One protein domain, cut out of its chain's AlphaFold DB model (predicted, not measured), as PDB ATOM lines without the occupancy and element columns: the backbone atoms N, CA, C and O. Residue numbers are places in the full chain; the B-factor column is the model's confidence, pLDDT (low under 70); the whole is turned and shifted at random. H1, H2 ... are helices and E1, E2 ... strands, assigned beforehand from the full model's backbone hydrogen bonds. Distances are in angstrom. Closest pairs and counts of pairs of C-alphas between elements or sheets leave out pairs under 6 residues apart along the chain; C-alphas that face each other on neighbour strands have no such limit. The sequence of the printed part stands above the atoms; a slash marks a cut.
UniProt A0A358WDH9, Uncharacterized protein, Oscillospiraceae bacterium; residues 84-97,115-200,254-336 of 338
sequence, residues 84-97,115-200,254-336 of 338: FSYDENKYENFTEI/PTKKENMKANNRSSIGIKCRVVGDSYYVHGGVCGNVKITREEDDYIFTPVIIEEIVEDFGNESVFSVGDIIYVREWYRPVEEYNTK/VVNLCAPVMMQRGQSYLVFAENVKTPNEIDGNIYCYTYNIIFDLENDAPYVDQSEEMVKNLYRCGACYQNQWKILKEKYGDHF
ATOM      1  N   PHE A  84     177.763  97.357  81.836       79.38
ATOM      2  CA  PHE A  84     176.551  97.689  82.571       79.38
ATOM      3  C   PHE A  84     175.888  96.412  83.106       79.38
ATOM      4  O   PHE A  84     175.903  95.368  82.459       79.38
ATOM      5  N   SER A  85     175.291  96.517  84.289       73.00
ATOM      6  CA  SER A  85     174.395  95.501  84.840       73.00
ATOM      7  C   SER A  85     172.951  95.846  84.483       73.00
ATOM      8  O   SER A  85     172.597  97.028  84.404       73.00
ATOM      9  N   TYR A  86     172.099  94.829  84.381       70.00
ATOM     10  CA  TYR A  86     170.640  94.970  84.359       70.00
ATOM     11  C   TYR A  86     170.035  95.134  85.772       70.00
ATOM     12  O   TYR A  86     168.884  94.754  85.987       70.00
ATOM     13  N   ASP A  87     170.809  95.689  86.722       66.19
ATOM     14  CA  ASP A  87     170.421  95.918  88.124       66.19
ATOM     15  C   ASP A  87     168.984  96.449  88.224       66.19
ATOM     16  O   ASP A  87     168.634  97.435  87.564       66.19
ATOM     17  N   GLU A  88     168.161  95.814  89.066       61.47
ATOM     18  CA  GLU A  88     166.741  96.152  89.186       61.47
ATOM     19  C   GLU A  88     166.540  97.664  89.377       61.47
ATOM     20  O   GLU A  88     167.076  98.275  90.305       61.47
ATOM     21  N   ASN A  89     165.678  98.255  88.545       60.66
ATOM     22  CA  ASN A  89     165.342  99.685  88.530       60.66
ATOM     23  C   ASN A  89     166.457 100.641  88.041       60.66
ATOM     24  O   ASN A  89     166.246 101.853  88.095       60.66
ATOM     25  N   LYS A  90     167.615 100.161  87.550       72.75
ATOM     26  CA  LYS A  90     168.650 101.043  86.968       72.75
ATOM     27  C   LYS A  90     168.242 101.604  85.602       72.75
ATOM     28  O   LYS A  90     168.393 102.801  85.374       72.75
ATOM     29  N   TYR A  91     167.733 100.748  84.715       76.62
ATOM     30  CA  TYR A  91     167.324 101.113  83.358       76.62
ATOM     31  C   TYR A  91     165.836 100.828  83.128       76.62
ATOM     32  O   TYR A  91     165.312  99.801  83.554       76.62
ATOM     33  N   GLU A  92     165.163 101.726  82.414       82.06
ATOM     34  CA  GLU A  92     163.807 101.541  81.898       82.06
ATOM     35  C   GLU A  92     163.895 100.981  80.470       82.06
ATOM     36  O   GLU A  92     164.474 101.622  79.586       82.06
ATOM     37  N   ASN A  93     163.333  99.789  80.234       77.94
ATOM     38  CA  ASN A  93     163.129  99.278  78.878       77.94
ATOM     39  C   ASN A  93     162.078 100.155  78.181       77.94
ATOM     40  O   ASN A  93     160.923 100.190  78.601       77.94
ATOM     41  N   PHE A  94     162.473 100.860  77.121       80.12
ATOM     42  CA  PHE A  94     161.592 101.779  76.402       80.12
ATOM     43  C   PHE A  94     161.749 101.598  74.890       80.12
ATOM     44  O   PHE A  94     162.757 101.970  74.291       80.12
ATOM     45  N   THR A  95     160.740 100.987  74.266       78.50
ATOM     46  CA  THR A  95     160.804 100.478  72.886       78.50
ATOM     47  C   THR A  95     160.083 101.409  71.906       78.50
ATOM     48  O   THR A  95     158.926 101.761  72.134       78.50
ATOM     49  N   GLU A  96     160.722 101.752  70.777       79.56
ATOM     50  CA  GLU A  96     160.162 102.659  69.751       79.56
ATOM     51  C   GLU A  96     158.743 102.255  69.323       79.56
ATOM     52  O   GLU A  96     157.853 103.094  69.198       79.56
ATOM     53  N   ILE A  97     158.507 100.957  69.129       75.06
ATOM     54  CA  ILE A  97     157.232 100.427  68.631       75.06
ATOM     55  C   ILE A  97     156.112 100.527  69.684       75.06
ATOM     56  O   ILE A  97     154.954 100.706  69.315       75.06
ATOM     57  N   PRO A 115     162.614  75.276  67.425       70.25
ATOM     58  CA  PRO A 115     164.004  75.701  67.555       70.25
ATOM     59  C   PRO A 115     164.943  74.495  67.676       70.25
ATOM     60  O   PRO A 115     166.142  74.617  67.462       70.25
ATOM     61  N   THR A 116     164.408  73.306  67.966       71.50
ATOM     62  CA  THR A 116     165.179  72.066  68.103       71.50
ATOM     63  C   THR A 116     165.573  71.464  66.749       71.50
ATOM     64  O   THR A 116     166.301  70.473  66.692       71.50
ATOM     65  N   LYS A 117     165.134  72.077  65.641       74.25
ATOM     66  CA  LYS A 117     165.470  71.679  64.271       74.25
ATOM     67  C   LYS A 117     166.617  72.506  63.708       74.25
ATOM     68  O   LYS A 117     166.514  73.725  63.560       74.25
ATOM     69  N   LYS A 118     167.681  71.813  63.293       67.31
ATOM     70  CA  LYS A 118     168.918  72.400  62.748       67.31
ATOM     71  C   LYS A 118     168.640  73.383  61.604       67.31
ATOM     72  O   LYS A 118     169.278  74.427  61.525       67.31
ATOM     73  N   GLU A 119     167.670  73.102  60.734       68.69
ATOM     74  CA  GLU A 119     167.264  73.988  59.635       68.69
ATOM     75  C   GLU A 119     166.647  75.327  60.069       68.69
ATOM     76  O   GLU A 119     166.804  76.304  59.341       68.69
ATOM     77  N   ASN A 120     166.041  75.417  61.255       65.81
ATOM     78  CA  ASN A 120     165.475  76.668  61.768       65.81
ATOM     79  C   ASN A 120     166.545  77.579  62.401       65.81
ATOM     80  O   ASN A 120     166.356  78.793  62.473       65.81
ATOM     81  N   MET A 121     167.699  77.017  62.786       60.81
ATOM     82  CA  MET A 121     168.876  77.771  63.247       60.81
ATOM     83  C   MET A 121     169.860  78.124  62.120       60.81
ATOM     84  O   MET A 121     170.589  79.111  62.228       60.81
ATOM     85  N   LYS A 122     169.809  77.423  60.974       47.94
ATOM     86  CA  LYS A 122     170.588  77.758  59.757       47.94
ATOM     87  C   LYS A 122     170.370  79.177  59.225       47.94
ATOM     88  O   LYS A 122     171.160  79.615  58.397       47.94
ATOM     89  N   ALA A 123     169.355  79.909  59.682       46.19
ATOM     90  CA  ALA A 123     169.113  81.291  59.271       46.19
ATOM     91  C   ALA A 123     170.277  82.260  59.593       46.19
ATOM     92  O   ALA A 123     170.317  83.349  59.027       46.19
ATOM     93  N   ASN A 124     171.233  81.852  60.443       51.25
ATOM     94  CA  ASN A 124     172.470  82.592  60.721       51.25
ATOM     95  C   ASN A 124     173.717  81.960  60.040       51.25
ATOM     96  O   ASN A 124     174.837  82.375  60.315       51.25
ATOM     97  N   ASN A 125     173.550  80.942  59.177       53.53
ATOM     98  CA  ASN A 125     174.586  80.169  58.453       53.53
ATOM     99  C   ASN A 125     175.696  79.485  59.288       53.53
ATOM    100  O   ASN A 125     176.582  78.851  58.713       53.53
ATOM    101  N   ARG A 126     175.659  79.557  60.623       66.94
ATOM    102  CA  ARG A 126     176.693  79.009  61.517       66.94
ATOM    103  C   ARG A 126     176.237  77.718  62.203       66.94
ATOM    104  O   ARG A 126     175.044  77.477  62.375       66.94
ATOM    105  N   SER A 127     177.200  76.886  62.604       79.25
ATOM    106  CA  SER A 127     176.935  75.779  63.532       79.25
ATOM    107  C   SER A 127     176.549  76.352  64.896       79.25
ATOM    108  O   SER A 127     177.076  77.391  65.289       79.25
ATOM    109  N   SER A 128     175.616  75.719  65.601       84.62
ATOM    110  CA  SER A 128     175.098  76.180  66.897       84.62
ATOM    111  C   SER A 128     174.951  75.008  67.861       84.62
ATOM    112  O   SER A 128     174.831  73.868  67.413       84.62
ATOM    113  N   ILE A 129     174.939  75.310  69.157       89.19
ATOM    114  CA  ILE A 129     174.647  74.393  70.265       89.19
ATOM    115  C   ILE A 129     173.634  75.041  71.216       89.19
ATOM    116  O   ILE A 129     173.593  76.265  71.343       89.19
ATOM    117  N   GLY A 130     172.809  74.229  71.874       90.81
ATOM    118  CA  GLY A 130     171.978  74.654  72.999       90.81
ATOM    119  C   GLY A 130     172.737  74.470  74.307       90.81
ATOM    120  O   GLY A 130     173.204  73.367  74.586       90.81
ATOM    121  N   ILE A 131     172.846  75.527  75.108       93.75
ATOM    122  CA  ILE A 131     173.534  75.521  76.401       93.75
ATOM    123  C   ILE A 131     172.593  75.958  77.523       93.75
ATOM    124  O   ILE A 131     171.845  76.925  77.375       93.75
ATOM    125  N   LYS A 132     172.677  75.272  78.664       95.06
ATOM    126  CA  LYS A 132     172.272  75.830  79.954       95.06
ATOM    127  C   LYS A 132     173.449  76.650  80.459       95.06
ATOM    128  O   LYS A 132     174.568  76.135  80.539       95.06
ATOM    129  N   CYS A 133     173.226  77.916  80.763       95.06
ATOM    130  CA  CYS A 133     174.281  78.812  81.215       95.06
ATOM    131  C   CYS A 133     173.757  79.813  82.242       95.06
ATOM    132  O   CYS A 133     172.561  80.079  82.294       95.06
ATOM    133  N   ARG A 134     174.655  80.376  83.052       94.38
ATOM    134  CA  ARG A 134     174.322  81.349  84.102       94.38
ATOM    135  C   ARG A 134     175.171  82.598  83.963       94.38
ATOM    136  O   ARG A 134     176.356  82.490  83.648       94.38
ATOM    137  N   VAL A 135     174.589  83.772  84.197       92.69
ATOM    138  CA  VAL A 135     175.291  85.062  84.069       92.69
ATOM    139  C   VAL A 135     176.270  85.264  85.229       92.69
ATOM    140  O   VAL A 135     175.894  85.107  86.392       92.69
ATOM    141  N   VAL A 136     177.524  85.621  84.920       92.25
ATOM    142  CA  VAL A 136     178.656  85.661  85.878       92.25
ATOM    143  C   VAL A 136     179.438  86.983  85.888       92.25
ATOM    144  O   VAL A 136     180.564  87.033  86.383       92.25
ATOM    145  N   GLY A 137     178.861  88.057  85.350       89.12
ATOM    146  CA  GLY A 137     179.465  89.390  85.334       89.12
ATOM    147  C   GLY A 137     178.568  90.431  84.666       89.12
ATOM    148  O   GLY A 137     177.391  90.171  84.429       89.12
ATOM    149  N   ASP A 138     179.135  91.601  84.378       87.31
ATOM    150  CA  ASP A 138     178.453  92.704  83.691       87.31
ATOM    151  C   ASP A 138     178.433  92.539  82.169       87.31
ATOM    152  O   ASP A 138     179.400  92.076  81.563       87.31
ATOM    153  N   SER A 139     177.344  92.987  81.551       88.31
ATOM    154  CA  SER A 139     177.139  92.979  80.108       88.31
ATOM    155  C   SER A 139     178.002  94.039  79.422       88.31
ATOM    156  O   SER A 139     178.125  95.172  79.889       88.31
ATOM    157  N   TYR A 140     178.624  93.674  78.302       89.31
ATOM    158  CA  TYR A 140     179.507  94.547  77.525       89.31
ATOM    159  C   TYR A 140     178.735  95.129  76.338       89.31
ATOM    160  O   TYR A 140     178.220  94.366  75.521       89.31
ATOM    161  N   TYR A 141     178.684  96.455  76.187       87.31
ATOM    162  CA  TYR A 141     178.180  97.075  74.953       87.31
ATOM    163  C   TYR A 141     179.325  97.281  73.961       87.31
ATOM    164  O   TYR A 141     180.296  97.978  74.258       87.31
ATOM    165  N   VAL A 142     179.204  96.660  72.789       85.19
ATOM    166  CA  VAL A 142     180.096  96.845  71.644       85.19
ATOM    167  C   VAL A 142     179.379  97.722  70.620       85.19
ATOM    168  O   VAL A 142     178.219  97.481  70.298       85.19
ATOM    169  N   HIS A 143     180.074  98.733  70.107       81.38
ATOM    170  CA  HIS A 143     179.617  99.585  69.011       81.38
ATOM    171  C   HIS A 143     180.782  99.789  68.042       81.38
ATOM    172  O   HIS A 143     181.894 100.098  68.475       81.38
ATOM    173  N   GLY A 144     180.567  99.559  66.744       78.06
ATOM    174  CA  GLY A 144     181.616  99.702  65.723       78.06
ATOM    175  C   GLY A 144     182.908  98.907  65.999       78.06
ATOM    176  O   GLY A 144     183.997  99.362  65.644       78.06
ATOM    177  N   GLY A 145     182.816  97.755  66.676       83.31
ATOM    178  CA  GLY A 145     183.976  96.929  67.045       83.31
ATOM    179  C   GLY A 145     184.790  97.425  68.254       83.31
ATOM    180  O   GLY A 145     185.917  96.967  68.461       83.31
ATOM    181  N   VAL A 146     184.259  98.339  69.075       86.31
ATOM    182  CA  VAL A 146     184.862  98.721  70.367       86.31
ATOM    183  C   VAL A 146     183.872  98.603  71.525       86.31
ATOM    184  O   VAL A 146     182.702  98.950  71.395       86.31
ATOM    185  N   CYS A 147     184.354  98.137  72.678       88.38
ATOM    186  CA  CYS A 147     183.668  98.230  73.962       88.38
ATOM    187  C   CYS A 147     184.386  99.279  74.814       88.38
ATOM    188  O   CYS A 147     185.475  99.032  75.334       88.38
ATOM    189  N   GLY A 148     183.809 100.477  74.917       87.69
ATOM    190  CA  GLY A 148     184.480 101.626  75.524       87.69
ATOM    191  C   GLY A 148     185.801 101.965  74.817       87.69
ATOM    192  O   GLY A 148     185.803 102.394  73.665       87.69
ATOM    193  N   ASN A 149     186.927 101.763  75.503       88.50
ATOM    194  CA  ASN A 149     188.284 101.941  74.975       88.50
ATOM    195  C   ASN A 149     188.885 100.668  74.340       88.50
ATOM    196  O   ASN A 149     189.969 100.742  73.758       88.50
ATOM    197  N   VAL A 150     188.252  99.497  74.482       87.88
ATOM    198  CA  VAL A 150     188.850  98.197  74.122       87.88
ATOM    199  C   VAL A 150     188.338  97.709  72.767       87.88
ATOM    200  O   VAL A 150     187.132  97.660  72.536       87.88
ATOM    201  N   LYS A 151     189.244  97.316  71.859       87.81
ATOM    202  CA  LYS A 151     188.862  96.749  70.557       87.81
ATOM    203  C   LYS A 151     188.381  95.302  70.707       87.81
ATOM    204  O   LYS A 151     189.115  94.446  71.202       87.81
ATOM    205  N   ILE A 152     187.189  95.031  70.182       84.62
ATOM    206  CA  ILE A 152     186.636  93.689  70.005       84.62
ATOM    207  C   ILE A 152     186.732  93.338  68.518       84.62
ATOM    208  O   ILE A 152     186.331  94.112  67.653       84.62
ATOM    209  N   THR A 153     187.307  92.184  68.185       65.75
ATOM    210  CA  THR A 153     187.706  91.861  66.801       65.75
ATOM    211  C   THR A 153     186.555  91.227  66.009       65.75
ATOM    212  O   THR A 153     186.671  90.132  65.462       65.75
ATOM    213  N   ARG A 154     185.420  91.935  65.966       68.94
ATOM    214  CA  ARG A 154     184.277  91.704  65.071       68.94
ATOM    215  C   ARG A 154     183.809  93.053  64.531       68.94
ATOM    216  O   ARG A 154     183.552  93.973  65.298       68.94
ATOM    217  N   GLU A 155     183.771  93.182  63.209       54.81
ATOM    218  CA  GLU A 155     183.729  94.490  62.532       54.81
ATOM    219  C   GLU A 155     182.302  94.995  62.223       54.81
ATOM    220  O   GLU A 155     182.150  96.096  61.704       54.81
ATOM    221  N   GLU A 156     181.262  94.220  62.559       58.47
ATOM    222  CA  GLU A 156     179.856  94.457  62.163       58.47
ATOM    223  C   GLU A 156     178.886  94.622  63.362       58.47
ATOM    224  O   GLU A 156     177.665  94.602  63.188       58.47
ATOM    225  N   ASP A 157     179.409  94.737  64.590       63.09
ATOM    226  CA  ASP A 157     178.667  94.403  65.816       63.09
ATOM    227  C   ASP A 157     178.316  95.620  66.704       63.09
ATOM    228  O   ASP A 157     179.119  96.045  67.535       63.09
ATOM    229  N   ASP A 158     177.079  96.116  66.584       74.12
ATOM    230  CA  ASP A 158     176.444  97.100  67.487       74.12
ATOM    231  C   ASP A 158     175.596  96.385  68.564       74.12
ATOM    232  O   ASP A 158     174.368  96.508  68.605       74.12
ATOM    233  N   TYR A 159     176.230  95.542  69.388       82.06
ATOM    234  CA  TYR A 159     175.543  94.548  70.225       82.06
ATOM    235  C   TYR A 159     175.951  94.560  71.698       82.06
ATOM    236  O   TYR A 159     177.071  94.905  72.070       82.06
ATOM    237  N   ILE A 160     175.034  94.072  72.533       87.56
ATOM    238  CA  ILE A 160     175.321  93.673  73.908       87.56
ATOM    239  C   ILE A 160     175.840  92.231  73.930       87.56
ATOM    240  O   ILE A 160     175.317  91.361  73.231       87.56
ATOM    241  N   PHE A 161     176.860  91.991  74.751       90.19
ATOM    242  CA  PHE A 161     177.513  90.704  74.962       90.19
ATOM    243  C   PHE A 161     177.620  90.402  76.462       90.19
ATOM    244  O   PHE A 161     178.396  91.037  77.175       90.19
ATOM    245  N   THR A 162     176.861  89.417  76.937       91.56
ATOM    246  CA  THR A 162     176.716  89.111  78.367       91.56
ATOM    247  C   THR A 162     177.552  87.889  78.768       91.56
ATOM    248  O   THR A 162     177.436  86.836  78.133       91.56
ATOM    249  N   PRO A 163     178.417  87.998  79.795       93.56
ATOM    250  CA  PRO A 163     179.294  86.916  80.234       93.56
ATOM    251  C   PRO A 163     178.513  85.829  80.977       93.56
ATOM    252  O   PRO A 163     177.939  86.064  82.044       93.56
ATOM    253  N   VAL A 164     178.548  84.610  80.443       95.00
ATOM    254  CA  VAL A 164     177.902  83.431  81.023       95.00
ATOM    255  C   VAL A 164     178.889  82.285  81.207       95.00
ATOM    256  O   VAL A 164     179.763  82.066  80.369       95.00
ATOM    257  N   ILE A 165     178.723  81.522  82.287       96.50
ATOM    258  CA  ILE A 165     179.379  80.222  82.460       96.50
ATOM    259  C   ILE A 165     178.473  79.118  81.912       96.50
ATOM    260  O   ILE A 165     177.267  79.125  82.159       96.50
ATOM    261  N   ILE A 166     179.039  78.173  81.164       96.94
ATOM    262  CA  ILE A 166     178.311  77.004  80.660       96.94
ATOM    263  C   ILE A 166     178.124  76.004  81.803       96.94
ATOM    264  O   ILE A 166     179.098  75.487  82.348       96.94
ATOM    265  N   GLU A 167     176.870  75.710  82.135       96.31
ATOM    266  CA  GLU A 167     176.482  74.741  83.166       96.31
ATOM    267  C   GLU A 167     176.180  73.365  82.550       96.31
ATOM    268  O   GLU A 167     176.507  72.341  83.143       96.31
ATOM    269  N   GLU A 168     175.621  73.327  81.334       95.88
ATOM    270  CA  GLU A 168     175.332  72.089  80.597       95.88
ATOM    271  C   GLU A 168     175.297  72.323  79.074       95.88
ATOM    272  O   GLU A 168     174.844  73.373  78.612       95.88
ATOM    273  N   ILE A 169     175.715  71.328  78.283       94.12
ATOM    274  CA  ILE A 169     175.429  71.263  76.839       94.12
ATOM    275  C   ILE A 169     174.133  70.455  76.666       94.12
ATOM    276  O   ILE A 169     174.118  69.255  76.924       94.12
ATOM    277  N   VAL A 170     173.049  71.118  76.262       92.44
ATOM    278  CA  VAL A 170     171.676  70.567  76.243       92.44
ATOM    279  C   VAL A 170     171.294  70.001  74.869       92.44
ATOM    280  O   VAL A 170     170.506  69.064  74.775       92.44
ATOM    281  N   GLU A 171     171.846  70.553  73.786       88.44
ATOM    282  CA  GLU A 171     171.634  70.061  72.418       88.44
ATOM    283  C   GLU A 171     172.868  70.355  71.559       88.44
ATOM    284  O   GLU A 171     173.348  71.489  71.514       88.44
ATOM    285  N   ASP A 172     173.363  69.340  70.854       85.88
ATOM    286  CA  ASP A 172     174.567  69.421  70.023       85.88
ATOM    287  C   ASP A 172     174.242  69.510  68.516       85.88
ATOM    288  O   ASP A 172     175.099  69.847  67.695       85.88
ATOM    289  N   PHE A 173     172.981  69.255  68.139       83.44
ATOM    290  CA  PHE A 173     172.447  69.157  66.779       83.44
ATOM    291  C   PHE A 173     173.223  68.183  65.869       83.44
ATOM    292  O   PHE A 173     173.267  68.365  64.644       83.44
ATOM    293  N   GLY A 174     173.860  67.159  66.435       82.06
ATOM    294  CA  GLY A 174     174.766  66.240  65.752       82.06
ATOM    295  C   GLY A 174     176.084  66.891  65.323       82.06
ATOM    296  O   GLY A 174     176.567  66.610  64.224       82.06
ATOM    297  N   ASN A 175     176.627  67.811  66.126       81.31
ATOM    298  CA  ASN A 175     177.980  68.354  65.980       81.31
ATOM    299  C   ASN A 175     178.727  68.189  67.309       81.31
ATOM    300  O   ASN A 175     178.145  68.423  68.358       81.31
ATOM    301  N   GLU A 176     180.028  67.903  67.281       89.06
ATOM    302  CA  GLU A 176     180.846  67.973  68.497       89.06
ATOM    303  C   GLU A 176     180.892  69.419  69.031       89.06
ATOM    304  O   GLU A 176     181.042  70.374  68.260       89.06
ATOM    305  N   SER A 177     180.721  69.595  70.344       92.25
ATOM    306  CA  SER A 177     180.822  70.904  71.000       92.25
ATOM    307  C   SER A 177     182.286  71.327  71.103       92.25
ATOM    308  O   SER A 177     183.101  70.590  71.653       92.25
ATOM    309  N   VAL A 178     182.623  72.539  70.656       94.75
ATOM    310  CA  VAL A 178     183.958  73.125  70.906       94.75
ATOM    311  C   VAL A 178     184.108  73.668  72.337       94.75
ATOM    312  O   VAL A 178     185.183  74.133  72.720       94.75
ATOM    313  N   PHE A 179     183.027  73.618  73.121       95.56
ATOM    314  CA  PHE A 179     182.923  74.120  74.488       95.56
ATOM    315  C   PHE A 179     182.704  73.001  75.510       95.56
ATOM    316  O   PHE A 179     182.073  71.983  75.220       95.56
ATOM    317  N   SER A 180     183.188  73.233  76.727       95.75
ATOM    318  CA  SER A 180     183.046  72.368  77.899       95.75
ATOM    319  C   SER A 180     182.229  73.051  78.998       95.75
ATOM    320  O   SER A 180     182.186  74.277  79.086       95.75
ATOM    321  N   VAL A 181     181.627  72.257  79.885       96.50
ATOM    322  CA  VAL A 181     181.054  72.770  81.140       96.50
ATOM    323  C   VAL A 181     182.150  73.487  81.937       96.50
ATOM    324  O   VAL A 181     183.261  72.971  82.072       96.50
ATOM    325  N   GLY A 182     181.845  74.683  82.437       95.44
ATOM    326  CA  GLY A 182     182.797  75.571  83.104       95.44
ATOM    327  C   GLY A 182     183.537  76.557  82.189       95.44
ATOM    328  O   GLY A 182     184.206  77.447  82.712       95.44
ATOM    329  N   ASP A 183     183.406  76.467  80.858       95.94
ATOM    330  CA  ASP A 183     183.830  77.561  79.971       95.94
ATOM    331  C   ASP A 183     183.010  78.828  80.261       95.94
ATOM    332  O   ASP A 183     181.795  78.761  80.462       95.94
ATOM    333  N   ILE A 184     183.670  79.990  80.216       95.19
ATOM    334  CA  ILE A 184     183.012  81.301  80.201       95.19
ATOM    335  C   ILE A 184     183.021  81.829  78.766       95.19
ATOM    336  O   ILE A 184     184.070  81.877  78.119       95.19
ATOM    337  N   ILE A 185     181.850  82.232  78.279       94.12
ATOM    338  CA  ILE A 185     181.648  82.835  76.956       94.12
ATOM    339  C   ILE A 185     180.792  84.096  77.088       94.12
ATOM    340  O   ILE A 185     180.059  84.259  78.060       94.12
ATOM    341  N   TYR A 186     180.849  84.978  76.097       92.88
ATOM    342  CA  TYR A 186     180.044  86.193  76.053       92.88
ATOM    343  C   TYR A 186     178.956  86.008  75.002       92.88
ATOM    344  O   TYR A 186     179.237  86.027  73.802       92.88
ATOM    345  N   VAL A 187     177.720  85.782  75.444       91.44
ATOM    346  CA  VAL A 187     176.580  85.546  74.553       91.44
ATOM    347  C   VAL A 187     175.939  86.861  74.134       91.44
ATOM    348  O   VAL A 187     175.730  87.760  74.943       91.44
ATOM    349  N   ARG A 188     175.637  86.982  72.844       88.12
ATOM    350  CA  ARG A 188     174.980  88.159  72.280       88.12
ATOM    351  C   ARG A 188     173.519  88.290  72.735       88.12
ATOM    352  O   ARG A 188     172.748  87.338  72.607       88.12
ATOM    353  N   GLU A 189     173.109  89.506  73.080       84.38
ATOM    354  CA  GLU A 189     171.706  89.908  73.249       84.38
ATOM    355  C   GLU A 189     171.253  90.925  72.176       84.38
ATOM    356  O   GLU A 189     172.056  91.440  71.390       84.38
ATOM    357  N   TRP A 190     169.943  91.203  72.113       79.38
ATOM    358  CA  TRP A 190     169.320  92.142  71.161       79.38
ATOM    359  C   TRP A 190     168.683  93.341  71.887       79.38
ATOM    360  O   TRP A 190     167.485  93.615  71.772       79.38
ATOM    361  N   TYR A 191     169.532  94.057  72.621       80.62
ATOM    362  CA  TYR A 191     169.259  95.334  73.284       80.62
ATOM    363  C   TYR A 191     170.296  96.378  72.839       80.62
ATOM    364  O   TYR A 191     171.349  96.016  72.307       80.62
ATOM    365  N   ARG A 192     170.033  97.659  73.111       83.00
ATOM    366  CA  ARG A 192     170.991  98.764  72.961       83.00
ATOM    367  C   ARG A 192     170.875  99.729  74.149       83.00
ATOM    368  O   ARG A 192     169.777 100.241  74.370       83.00
ATOM    369  N   PRO A 193     171.943 100.004  74.919       84.75
ATOM    370  CA  PRO A 193     171.900 101.053  75.930       84.75
ATOM    371  C   PRO A 193     171.855 102.417  75.233       84.75
ATOM    372  O   PRO A 193     172.431 102.594  74.155       84.75
ATOM    373  N   VAL A 194     171.167 103.388  75.830       87.62
ATOM    374  CA  VAL A 194     171.169 104.757  75.293       87.62
ATOM    375  C   VAL A 194     172.419 105.517  75.756       87.62
ATOM    376  O   VAL A 194     172.920 106.362  75.029       87.62
ATOM    377  N   GLU A 195     172.985 105.175  76.913       85.62
ATOM    378  CA  GLU A 195     174.286 105.659  77.387       85.62
ATOM    379  C   GLU A 195     175.451 105.159  76.501       85.62
ATOM    380  O   GLU A 195     175.575 103.964  76.231       85.62
ATOM    381  N   GLU A 196     176.347 106.060  76.084       81.69
ATOM    382  CA  GLU A 196     177.576 105.750  75.335       81.69
ATOM    383  C   GLU A 196     178.829 106.148  76.135       81.69
ATOM    384  O   GLU A 196     178.923 107.242  76.698       81.69
ATOM    385  N   TYR A 197     179.843 105.283  76.139       79.62
ATOM    386  CA  TYR A 197     181.077 105.486  76.895       79.62
ATOM    387  C   TYR A 197     181.827 106.767  76.500       79.62
ATOM    388  O   TYR A 197     182.175 106.984  75.339       79.62
ATOM    389  N   ASN A 198     182.128 107.601  77.501       77.75
ATOM    390  CA  ASN A 198     182.779 108.909  77.360       77.75
ATOM    391  C   ASN A 198     182.049 109.931  76.457       77.75
ATOM    392  O   ASN A 198     182.634 110.970  76.138       77.75
ATOM    393  N   THR A 199     180.782 109.707  76.089       74.06
ATOM    394  CA  THR A 199     179.945 110.721  75.423       74.06
ATOM    395  C   THR A 199     178.878 111.260  76.385       74.06
ATOM    396  O   THR A 199     178.650 110.723  77.467       74.06
ATOM    397  N   LYS A 200     178.277 112.402  76.037       73.44
ATOM    398  CA  LYS A 200     177.094 112.963  76.726       73.44
ATOM    399  C   LYS A 200     175.863 113.042  75.829       73.44
ATOM    400  O   LYS A 200     174.792 113.403  76.304       73.44
ATOM    401  N   VAL A 254     167.239 101.768  78.223       85.06
ATOM    402  CA  VAL A 254     167.698 100.696  77.334       85.06
ATOM    403  C   VAL A 254     166.625 100.436  76.277       85.06
ATOM    404  O   VAL A 254     165.431 100.382  76.572       85.06
ATOM    405  N   VAL A 255     167.046 100.305  75.023       83.44
ATOM    406  CA  VAL A 255     166.163 100.046  73.885       83.44
ATOM    407  C   VAL A 255     166.178  98.558  73.578       83.44
ATOM    408  O   VAL A 255     167.213  97.989  73.230       83.44
ATOM    409  N   ASN A 256     165.021  97.917  73.696       77.06
ATOM    410  CA  ASN A 256     164.832  96.541  73.261       77.06
ATOM    411  C   ASN A 256     164.670  96.497  71.735       77.06
ATOM    412  O   ASN A 256     163.761  97.112  71.181       77.06
ATOM    413  N   LEU A 257     165.570  95.783  71.053       69.88
ATOM    414  CA  LEU A 257     165.555  95.661  69.593       69.88
ATOM    415  C   LEU A 257     164.768  94.432  69.118       69.88
ATOM    416  O   LEU A 257     164.304  94.434  67.979       69.88
ATOM    417  N   CYS A 258     164.633  93.396  69.964       67.06
ATOM    418  CA  CYS A 258     163.666  92.290  69.842       67.06
ATOM    419  C   CYS A 258     163.809  91.176  70.906       67.06
ATOM    420  O   CYS A 258     163.133  90.152  70.783       67.06
ATOM    421  N   ALA A 259     164.679  91.287  71.912       71.00
ATOM    422  CA  ALA A 259     164.893  90.207  72.879       71.00
ATOM    423  C   ALA A 259     163.750  90.117  73.924       71.00
ATOM    424  O   ALA A 259     163.267  91.149  74.391       71.00
ATOM    425  N   PRO A 260     163.288  88.908  74.301       69.69
ATOM    426  CA  PRO A 260     162.160  88.758  75.222       69.69
ATOM    427  C   PRO A 260     162.536  89.015  76.691       69.69
ATOM    428  O   PRO A 260     161.706  89.508  77.448       69.69
ATOM    429  N   VAL A 261     163.768  88.705  77.102       78.50
ATOM    430  CA  VAL A 261     164.244  88.816  78.489       78.50
ATOM    431  C   VAL A 261     165.682  89.336  78.520       78.50
ATOM    432  O   VAL A 261     166.510  88.878  77.733       78.50
ATOM    433  N   MET A 262     165.956  90.292  79.415       81.56
ATOM    434  CA  MET A 262     167.305  90.796  79.696       81.56
ATOM    435  C   MET A 262     168.040  89.801  80.604       81.56
ATOM    436  O   MET A 262     167.473  89.348  81.601       81.56
ATOM    437  N   MET A 263     169.277  89.424  80.265       86.56
ATOM    438  CA  MET A 263     170.010  88.382  80.996       86.56
ATOM    439  C   MET A 263     170.549  88.878  82.352       86.56
ATOM    440  O   MET A 263     171.634  89.447  82.458       86.56
ATOM    441  N   GLN A 264     169.788  88.616  83.413       86.00
ATOM    442  CA  GLN A 264     170.055  89.045  84.783       86.00
ATOM    443  C   GLN A 264     171.222  88.297  85.436       86.00
ATOM    444  O   GLN A 264     171.361  87.076  85.312       86.00
ATOM    445  N   ARG A 265     172.039  89.026  86.207       87.06
ATOM    446  CA  ARG A 265     173.199  88.471  86.922       87.06
ATOM    447  C   ARG A 265     172.776  87.341  87.868       87.06
ATOM    448  O   ARG A 265     171.829  87.486  88.634       87.06
ATOM    449  N   GLY A 266     173.496  86.220  87.829       87.94
ATOM    450  CA  GLY A 266     173.251  85.065  88.696       87.94
ATOM    451  C   GLY A 266     172.085  84.157  88.283       87.94
ATOM    452  O   GLY A 266     172.012  83.051  88.808       87.94
ATOM    453  N   GLN A 267     171.227  84.560  87.337       89.31
ATOM    454  CA  GLN A 267     170.131  83.728  86.823       89.31
ATOM    455  C   GLN A 267     170.606  82.770  85.719       89.31
ATOM    456  O   GLN A 267     171.526  83.100  84.955       89.31
ATOM    457  N   SER A 268     169.976  81.593  85.628       91.94
ATOM    458  CA  SER A 268     170.256  80.593  84.588       91.94
ATOM    459  C   SER A 268     169.274  80.677  83.409       91.94
ATOM    460  O   SER A 268     168.070  80.891  83.564       91.94
ATOM    461  N   TYR A 269     169.800  80.450  82.206       91.94
ATOM    462  CA  TYR A 269     169.127  80.606  80.919       91.94
ATOM    463  C   TYR A 269     169.405  79.418  79.992       91.94
ATOM    464  O   TYR A 269     170.463  78.787  80.059       91.94
ATOM    465  N   LEU A 270     168.471  79.152  79.074       91.69
ATOM    466  CA  LEU A 270     168.731  78.365  77.871       91.69
ATOM    467  C   LEU A 270     169.059  79.321  76.720       91.69
ATOM    468  O   LEU A 270     168.216  80.113  76.289       91.69
ATOM    469  N   VAL A 271     170.279  79.202  76.199       90.19
ATOM    470  CA  VAL A 271     170.783  79.991  75.070       90.19
ATOM    471  C   VAL A 271     171.183  79.054  73.935       90.19
ATOM    472  O   VAL A 271     171.763  77.996  74.163       90.19
ATOM    473  N   PHE A 272     170.910  79.454  72.693       88.19
ATOM    474  CA  PHE A 272     171.443  78.779  71.510       88.19
ATOM    475  C   PHE A 272     172.569  79.621  70.916       88.19
ATOM    476  O   PHE A 272     172.310  80.629  70.258       88.19
ATOM    477  N   ALA A 273     173.811  79.232  71.199       88.88
ATOM    478  CA  ALA A 273     175.026  79.961  70.840       88.88
ATOM    479  C   ALA A 273     175.731  79.329  69.630       88.88
ATOM    480  O   ALA A 273     175.584  78.134  69.362       88.88
ATOM    481  N   GLU A 274     176.521  80.116  68.898       88.06
ATOM    482  CA  GLU A 274     177.361  79.594  67.818       88.06
ATOM    483  C   GLU A 274     178.468  78.667  68.349       88.06
ATOM    484  O   GLU A 274     179.160  78.978  69.316       88.06
ATOM    485  N   ASN A 275     178.670  77.526  67.688       90.06
ATOM    486  CA  ASN A 275     179.636  76.497  68.080       90.06
ATOM    487  C   ASN A 275     181.054  76.856  67.574       90.06
ATOM    488  O   ASN A 275     181.624  76.152  66.739       90.06
ATOM    489  N   VAL A 276     181.577  78.018  67.996       88.81
ATOM    490  CA  VAL A 276     182.850  78.603  67.530       88.81
ATOM    491  C   VAL A 276     183.631  79.210  68.703       88.81
ATOM    492  O   VAL A 276     183.235  80.232  69.257       88.81
ATOM    493  N   LYS A 277     184.780  78.616  69.045       91.25
ATOM    494  CA  LYS A 277     185.651  79.035  70.157       91.25
ATOM    495  C   LYS A 277     186.893  79.764  69.643       91.25
ATOM    496  O   LYS A 277     188.010  79.260  69.729       91.25
ATOM    497  N   THR A 278     186.680  80.947  69.073       89.56
ATOM    498  CA  THR A 278     187.751  81.858  68.636       89.56
ATOM    499  C   THR A 278     187.937  82.957  69.686       89.56
ATOM    500  O   THR A 278     187.030  83.777  69.840       89.56
ATOM    501  N   PRO A 279     189.074  83.000  70.408       90.19
ATOM    502  CA  PRO A 279     189.389  84.102  71.310       90.19
ATOM    503  C   PRO A 279     189.592  85.412  70.548       90.19
ATOM    504  O   PRO A 279     190.234  85.429  69.497       90.19
ATOM    505  N   ASN A 280     189.091  86.514  71.099       87.56
ATOM    506  CA  ASN A 280     189.446  87.856  70.649       87.56
ATOM    507  C   ASN A 280     190.920  88.157  70.988       87.56
ATOM    508  O   ASN A 280     191.377  87.891  72.098       87.56
ATOM    509  N   GLU A 281     191.669  88.721  70.035       87.19
ATOM    510  CA  GLU A 281     193.137  88.845  70.118       87.19
ATOM    511  C   GLU A 281     193.631  89.787  71.234       87.19
ATOM    512  O   GLU A 281     194.794  89.718  71.627       87.19
ATOM    513  N   ILE A 282     192.760  90.669  71.732       86.19
ATOM    514  CA  ILE A 282     193.101  91.721  72.702       86.19
ATOM    515  C   ILE A 282     192.945  91.259  74.157       86.19
ATOM    516  O   ILE A 282     193.727  91.668  75.013       86.19
ATOM    517  N   ASP A 283     191.952  90.415  74.446       85.44
ATOM    518  CA  ASP A 283     191.542  90.059  75.813       85.44
ATOM    519  C   ASP A 283     191.365  88.550  76.061       85.44
ATOM    520  O   ASP A 283     191.235  88.129  77.210       85.44
ATOM    521  N   GLY A 284     191.388  87.724  75.010       88.19
ATOM    522  CA  GLY A 284     191.171  86.279  75.088       88.19
ATOM    523  C   GLY A 284     189.711  85.853  75.287       88.19
ATOM    524  O   GLY A 284     189.448  84.655  75.391       88.19
ATOM    525  N   ASN A 285     188.760  86.790  75.319       90.69
ATOM    526  CA  ASN A 285     187.343  86.494  75.526       90.69
ATOM    527  C   ASN A 285     186.733  85.806  74.289       90.69
ATOM    528  O   ASN A 285     187.053  86.156  73.148       90.69
ATOM    529  N   ILE A 286     185.827  84.843  74.499       91.25
ATOM    530  CA  ILE A 286     185.057  84.226  73.407       91.25
ATOM    531  C   ILE A 286     183.734  84.978  73.240       91.25
ATOM    532  O   ILE A 286     182.835  84.840  74.070       91.25
ATOM    533  N   TYR A 287     183.602  85.748  72.163       90.06
ATOM    534  CA  TYR A 287     182.353  86.427  71.804       90.06
ATOM    535  C   TYR A 287     181.514  85.536  70.886       90.06
ATOM    536  O   TYR A 287     181.980  85.148  69.815       90.06
ATOM    537  N   CYS A 288     180.285  85.222  71.298       88.94
ATOM    538  CA  CYS A 288     179.396  84.267  70.640       88.94
ATOM    539  C   CYS A 288     178.087  84.930  70.194       88.94
ATOM    540  O   CYS A 288     177.310  85.435  71.006       88.94
ATOM    541  N   TYR A 289     177.790  84.861  68.897       85.50
ATOM    542  CA  TYR A 289     176.443  85.116  68.395       85.50
ATOM    543  C   TYR A 289     175.457  84.063  68.893       85.50
ATOM    544  O   TYR A 289     175.790  82.889  69.059       85.50
ATOM    545  N   THR A 290     174.217  84.503  69.056       82.44
ATOM    546  CA  THR A 290     173.082  83.708  69.509       82.44
ATOM    547  C   THR A 290     172.020  83.596  68.418       82.44
ATOM    548  O   THR A 290     171.947  84.405  67.486       82.44
ATOM    549  N   TYR A 291     171.156  82.592  68.538       73.88
ATOM    550  CA  TYR A 291     169.794  82.690  68.025       73.88
ATOM    551  C   TYR A 291     169.051  83.758  68.841       73.88
ATOM    552  O   TYR A 291     169.184  83.798  70.058       73.88
ATOM    553  N   ASN A 292     168.264  84.614  68.185       67.81
ATOM    554  CA  ASN A 292     167.738  85.874  68.741       67.81
ATOM    555  C   ASN A 292     166.745  85.728  69.918       67.81
ATOM    556  O   ASN A 292     166.135  86.711  70.329       67.81
ATOM    557  N   ILE A 293     166.519  84.508  70.402       73.25
ATOM    558  CA  ILE A 293     165.531  84.160  71.415       73.25
ATOM    559  C   ILE A 293     166.246  83.360  72.506       73.25
ATOM    560  O   ILE A 293     166.758  82.267  72.258       73.25
ATOM    561  N   ILE A 294     166.268  83.953  73.696       82.19
ATOM    562  CA  ILE A 294     166.826  83.433  74.946       82.19
ATOM    563  C   ILE A 294     165.640  83.107  75.857       82.19
ATOM    564  O   ILE A 294     164.630  83.807  75.802       82.19
ATOM    565  N   PHE A 295     165.746  82.054  76.668       84.56
ATOM    566  CA  PHE A 295     164.687  81.634  77.590       84.56
ATOM    567  C   PHE A 295     165.228  81.619  79.019       84.56
ATOM    568  O   PHE A 295     166.280  81.023  79.260       84.56
ATOM    569  N   ASP A 296     164.522  82.246  79.960       86.50
ATOM    570  CA  ASP A 296     164.845  82.119  81.380       86.50
ATOM    571  C   ASP A 296     164.510  80.711  81.892       86.50
ATOM    572  O   ASP A 296     163.559  80.074  81.434       86.50
ATOM    573  N   LEU A 297     165.311  80.213  82.835       88.25
ATOM    574  CA  LEU A 297     165.054  78.957  83.550       88.25
ATOM    575  C   LEU A 297     164.669  79.213  85.015       88.25
ATOM    576  O   LEU A 297     164.531  78.279  85.810       88.25
ATOM    577  N   GLU A 298     164.479  80.481  85.385       82.94
ATOM    578  CA  GLU A 298     164.094  80.862  86.736       82.94
ATOM    579  C   GLU A 298     162.601  80.644  87.005       82.94
ATOM    580  O   GLU A 298     162.233  80.352  88.149       82.94
ATOM    581  N   ASN A 299     161.761  80.732  85.969       75.50
ATOM    582  CA  ASN A 299     160.310  80.628  86.062       75.50
ATOM    583  C   ASN A 299     159.751  79.360  85.386       75.50
ATOM    584  O   ASN A 299     160.299  78.804  84.437       75.50
ATOM    585  N   ASP A 300     158.589  78.895  85.857       71.81
ATOM    586  CA  ASP A 300     157.906  77.721  85.289       71.81
ATOM    587  C   ASP A 300     157.266  77.998  83.907       71.81
ATOM    588  O   ASP A 300     157.032  77.082  83.107       71.81
ATOM    589  N   ALA A 301     156.997  79.270  83.622       68.75
ATOM    590  CA  ALA A 301     156.525  79.810  82.353       68.75
ATOM    591  C   ALA A 301     157.431  80.994  81.977       68.75
ATOM    592  O   ALA A 301     157.918  81.664  82.885       68.75
ATOM    593  N   PRO A 302     157.669  81.251  80.680       64.31
ATOM    594  CA  PRO A 302     158.764  82.103  80.258       64.31
ATOM    595  C   PRO A 302     158.399  83.561  80.535       64.31
ATOM    596  O   PRO A 302     157.338  84.035  80.114       64.31
ATOM    597  N   TYR A 303     159.272  84.261  81.248       69.75
ATOM    598  CA  TYR A 303     159.115  85.680  81.515       69.75
ATOM    599  C   TYR A 303     159.354  86.493  80.232       69.75
ATOM    600  O   TYR A 303     160.061  86.060  79.313       69.75
ATOM    601  N   VAL A 304     158.728  87.670  80.162       68.62
ATOM    602  CA  VAL A 304     158.981  88.667  79.119       68.62
ATOM    603  C   VAL A 304     159.037  90.039  79.776       68.62
ATOM    604  O   VAL A 304     158.130  90.410  80.518       68.62
ATOM    605  N   ASP A 305     160.089  90.794  79.484       65.19
ATOM    606  CA  ASP A 305     160.394  92.099  80.084       65.19
ATOM    607  C   ASP A 305     159.643  93.240  79.357       65.19
ATOM    608  O   ASP A 305     160.227  94.197  78.847       65.19
ATOM    609  N   GLN A 306     158.336  93.041  79.146       68.81
ATOM    610  CA  GLN A 306     157.473  93.827  78.252       68.81
ATOM    611  C   GLN A 306     155.996  93.747  78.686       68.81
ATOM    612  O   GLN A 306     155.575  92.790  79.338       68.81
ATOM    613  N   SER A 307     155.170  94.716  78.275       68.00
ATOM    614  CA  SER A 307     153.720  94.700  78.539       68.00
ATOM    615  C   SER A 307     152.989  93.616  77.722       68.00
ATOM    616  O   SER A 307     153.354  93.350  76.578       68.00
ATOM    617  N   GLU A 308     151.920  92.997  78.255       68.31
ATOM    618  CA  GLU A 308     151.175  91.926  77.547       68.31
ATOM    619  C   GLU A 308     150.675  92.352  76.153       68.31
ATOM    620  O   GLU A 308     150.639  91.548  75.218       68.31
ATOM    621  N   GLU A 309     150.288  93.622  76.004       67.38
ATOM    622  CA  GLU A 309     149.876  94.189  74.721       67.38
ATOM    623  C   GLU A 309     151.052  94.284  73.744       67.38
ATOM    624  O   GLU A 309     150.911  93.930  72.571       67.38
ATOM    625  N   MET A 310     152.232  94.677  74.223       66.00
ATOM    626  CA  MET A 310     153.436  94.748  73.407       66.00
ATOM    627  C   MET A 310     153.933  93.344  73.022       66.00
ATOM    628  O   MET A 310     154.136  93.098  71.836       66.00
ATOM    629  N   VAL A 311     153.939  92.365  73.937       63.62
ATOM    630  CA  VAL A 311     154.246  90.948  73.622       63.62
ATOM    631  C   VAL A 311     153.326  90.377  72.531       63.62
ATOM    632  O   VAL A 311     153.742  89.550  71.717       63.62
ATOM    633  N   LYS A 312     152.067  90.823  72.497       63.50
ATOM    634  CA  LYS A 312     151.053  90.412  71.518       63.50
ATOM    635  C   LYS A 312     151.173  91.132  70.168       63.50
ATOM    636  O   LYS A 312     150.867  90.521  69.142       63.50
ATOM    637  N   ASN A 313     151.574  92.404  70.160       56.34
ATOM    638  CA  ASN A 313     151.528  93.266  68.973       56.34
ATOM    639  C   ASN A 313     152.911  93.495  68.326       56.34
ATOM    640  O   ASN A 313     153.015  93.430  67.102       56.34
ATOM    641  N   LEU A 314     153.974  93.704  69.119       54.75
ATOM    642  CA  LEU A 314     155.372  93.781  68.654       54.75
ATOM    643  C   LEU A 314     155.769  92.498  67.917       54.75
ATOM    644  O   LEU A 314     156.500  92.508  66.926       54.75
ATOM    645  N   TYR A 315     155.257  91.373  68.414       52.78
ATOM    646  CA  TYR A 315     155.685  90.064  67.988       52.78
ATOM    647  C   TYR A 315     154.546  89.200  67.415       52.78
ATOM    648  O   TYR A 315     153.840  88.498  68.142       52.78
ATOM    649  N   ARG A 316     154.585  88.976  66.090       46.53
ATOM    650  CA  ARG A 316     154.244  87.635  65.549       46.53
ATOM    651  C   ARG A 316     155.010  86.537  66.307       46.53
ATOM    652  O   ARG A 316     154.481  85.456  66.553       46.53
ATOM    653  N   CYS A 317     156.227  86.865  66.737       49.47
ATOM    654  CA  CYS A 317     157.113  86.025  67.528       49.47
ATOM    655  C   CYS A 317     156.673  85.773  68.987       49.47
ATOM    656  O   CYS A 317     157.328  84.972  69.629       49.47
ATOM    657  N   GLY A 318     155.618  86.389  69.541       56.53
ATOM    658  CA  GLY A 318     155.288  86.280  70.974       56.53
ATOM    659  C   GLY A 318     154.531  84.986  71.253       56.53
ATOM    660  O   GLY A 318     154.930  84.158  72.073       56.53
ATOM    661  N   ALA A 319     153.528  84.726  70.412       60.78
ATOM    662  CA  ALA A 319     152.953  83.398  70.259       60.78
ATOM    663  C   ALA A 319     154.011  82.370  69.808       60.78
ATOM    664  O   ALA A 319     153.934  81.210  70.209       60.78
ATOM    665  N   CYS A 320     155.017  82.751  69.006       68.75
ATOM    666  CA  CYS A 320     156.125  81.837  68.705       68.75
ATOM    667  C   CYS A 320     156.979  81.546  69.944       68.75
ATOM    668  O   CYS A 320     157.239  80.381  70.174       68.75
ATOM    669  N   TYR A 321     157.350  82.530  70.763       73.06
ATOM    670  CA  TYR A 321     158.170  82.375  71.969       73.06
ATOM    671  C   TYR A 321     157.508  81.421  72.963       73.06
ATOM    672  O   TYR A 321     158.120  80.448  73.389       73.06
ATOM    673  N   GLN A 322     156.209  81.603  73.217       75.56
ATOM    674  CA  GLN A 322     155.412  80.695  74.047       75.56
ATOM    675  C   GLN A 322     155.331  79.270  73.458       75.56
ATOM    676  O   GLN A 322     155.462  78.287  74.189       75.56
ATOM    677  N   ASN A 323     155.165  79.130  72.135       77.81
ATOM    678  CA  ASN A 323     155.161  77.820  71.468       77.81
ATOM    679  C   ASN A 323     156.553  77.157  71.445       77.81
ATOM    680  O   ASN A 323     156.657  75.948  71.637       77.81
ATOM    681  N   GLN A 324     157.620  77.931  71.236       80.06
ATOM    682  CA  GLN A 324     159.006  77.474  71.256       80.06
ATOM    683  C   GLN A 324     159.391  77.032  72.665       80.06
ATOM    684  O   GLN A 324     159.880  75.918  72.815       80.06
ATOM    685  N   TRP A 325     159.075  77.820  73.698       81.81
ATOM    686  CA  TRP A 325     159.239  77.419  75.096       81.81
ATOM    687  C   TRP A 325     158.506  76.116  75.404       81.81
ATOM    688  O   TRP A 325     159.086  75.224  76.013       81.81
ATOM    689  N   LYS A 326     157.260  75.954  74.936       83.94
ATOM    690  CA  LYS A 326     156.528  74.694  75.113       83.94
ATOM    691  C   LYS A 326     157.278  73.510  74.488       83.94
ATOM    692  O   LYS A 326     157.450  72.502  75.161       83.94
ATOM    693  N   ILE A 327     157.743  73.635  73.241       85.44
ATOM    694  CA  ILE A 327     158.520  72.588  72.551       85.44
ATOM    695  C   ILE A 327     159.830  72.292  73.304       85.44
ATOM    696  O   ILE A 327     160.200  71.135  73.484       85.44
ATOM    697  N   LEU A 328     160.514  73.332  73.781       86.12
ATOM    698  CA  LEU A 328     161.767  73.227  74.526       86.12
ATOM    699  C   LEU A 328     161.573  72.575  75.900       86.12
ATOM    700  O   LEU A 328     162.363  71.711  76.264       86.12
ATOM    701  N   LYS A 329     160.506  72.907  76.631       87.06
ATOM    702  CA  LYS A 329     160.164  72.282  77.917       87.06
ATOM    703  C   LYS A 329     159.634  70.852  77.747       87.06
ATOM    704  O   LYS A 329     159.851  70.027  78.626       87.06
ATOM    705  N   GLU A 330     159.010  70.531  76.613       89.06
ATOM    706  CA  GLU A 330     158.610  69.162  76.254       89.06
ATOM    707  C   GLU A 330     159.815  68.278  75.874       89.06
ATOM    708  O   GLU A 330     159.841  67.107  76.246       89.06
ATOM    709  N   LYS A 331     160.836  68.825  75.191       89.19
ATOM    710  CA  LYS A 331     162.036  68.070  74.777       89.19
ATOM    711  C   LYS A 331     163.160  68.040  75.824       89.19
ATOM    712  O   LYS A 331     163.826  67.019  75.953       89.19
ATOM    713  N   TYR A 332     163.385  69.139  76.547       88.88
ATOM    714  CA  TYR A 332     164.537  69.340  77.440       88.88
ATOM    715  C   TYR A 332     164.159  69.707  78.888       88.88
ATOM    716  O   TYR A 332     165.038  70.042  79.679       88.88
ATOM    717  N   GLY A 333     162.878  69.654  79.275       85.94
ATOM    718  CA  GLY A 333     162.417  70.129  80.590       85.94
ATOM    719  C   GLY A 333     163.076  69.459  81.806       85.94
ATOM    720  O   GLY A 333     163.065  70.031  82.894       85.94
ATOM    721  N   ASP A 334     163.695  68.287  81.637       87.12
ATOM    722  CA  ASP A 334     164.487  67.642  82.688       87.12
ATOM    723  C   ASP A 334     165.792  68.391  83.024       87.12
ATOM    724  O   ASP A 334     166.202  68.359  84.185       87.12
ATOM    725  N   HIS A 335     166.385  69.105  82.058       86.06
ATOM    726  CA  HIS A 335     167.591  69.936  82.214       86.06
ATOM    727  C   HIS A 335     167.290  71.289  82.886       86.06
ATOM    728  O   HIS A 335     168.153  71.898  83.521       86.06
ATOM    729  N   PHE A 336     166.043  71.765  82.785       83.56
ATOM    730  CA  PHE A 336     165.607  73.083  83.274       83.56
ATOM    731  C   PHE A 336     165.392  73.130  84.797       83.56
ATOM    732  O   PHE A 336     164.951  74.140  85.336       83.56
TER     733      PHE A 336
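Overview. This is residues 84 to 97, 115 to 200 and 254 to 336 of the 338 residues of an uncharacterized protein of Oscillospiraceae bacterium (UniProt A0A358WDH9). Little regular structure: amid long loops stands a strongly twisted, antiparallel, branched sheet of E1 to E4 and E7, grazed by H1. E4 runs on into a small ribbon, E5 and E6; H2 lies far out. Of 183 printed residues, 72 are in named elements, mixed in class: H1, E1 to E7, H2, H3. The whole is compact, radius of gyration of the C-alphas 16.0 A, spanning 47 by 41 by 29 A.

Arrangement. E2, residues 139 to 141, E3, residues 160 to 171, and E4, residues 184 to 189, form a meander, antiparallel hairpins in a row; N 140 and O 161 are 2.9 A apart, N 162 and O 187 2.8 A.

Along the chain. H1, residues 118 to 124, begins at C-alpha (168.918, 72.400, 62.748). E1 is residues 128 to 135, E5 191 to 193, E6 254 to 256, E7 268 to 274, H2 308 to 313. H3, residues 316 to 332, 24.1 A long, ends at C-alpha (164.537, 69.340, 77.440).

Size, cuts and confidence. C-alphas 97 and 115 are 25.7 A apart across one cut, C-alphas 200 and 254 15.5 A across the other. The link E7 to H2 is long. Confidence is low at residues 301 to 320, for instance.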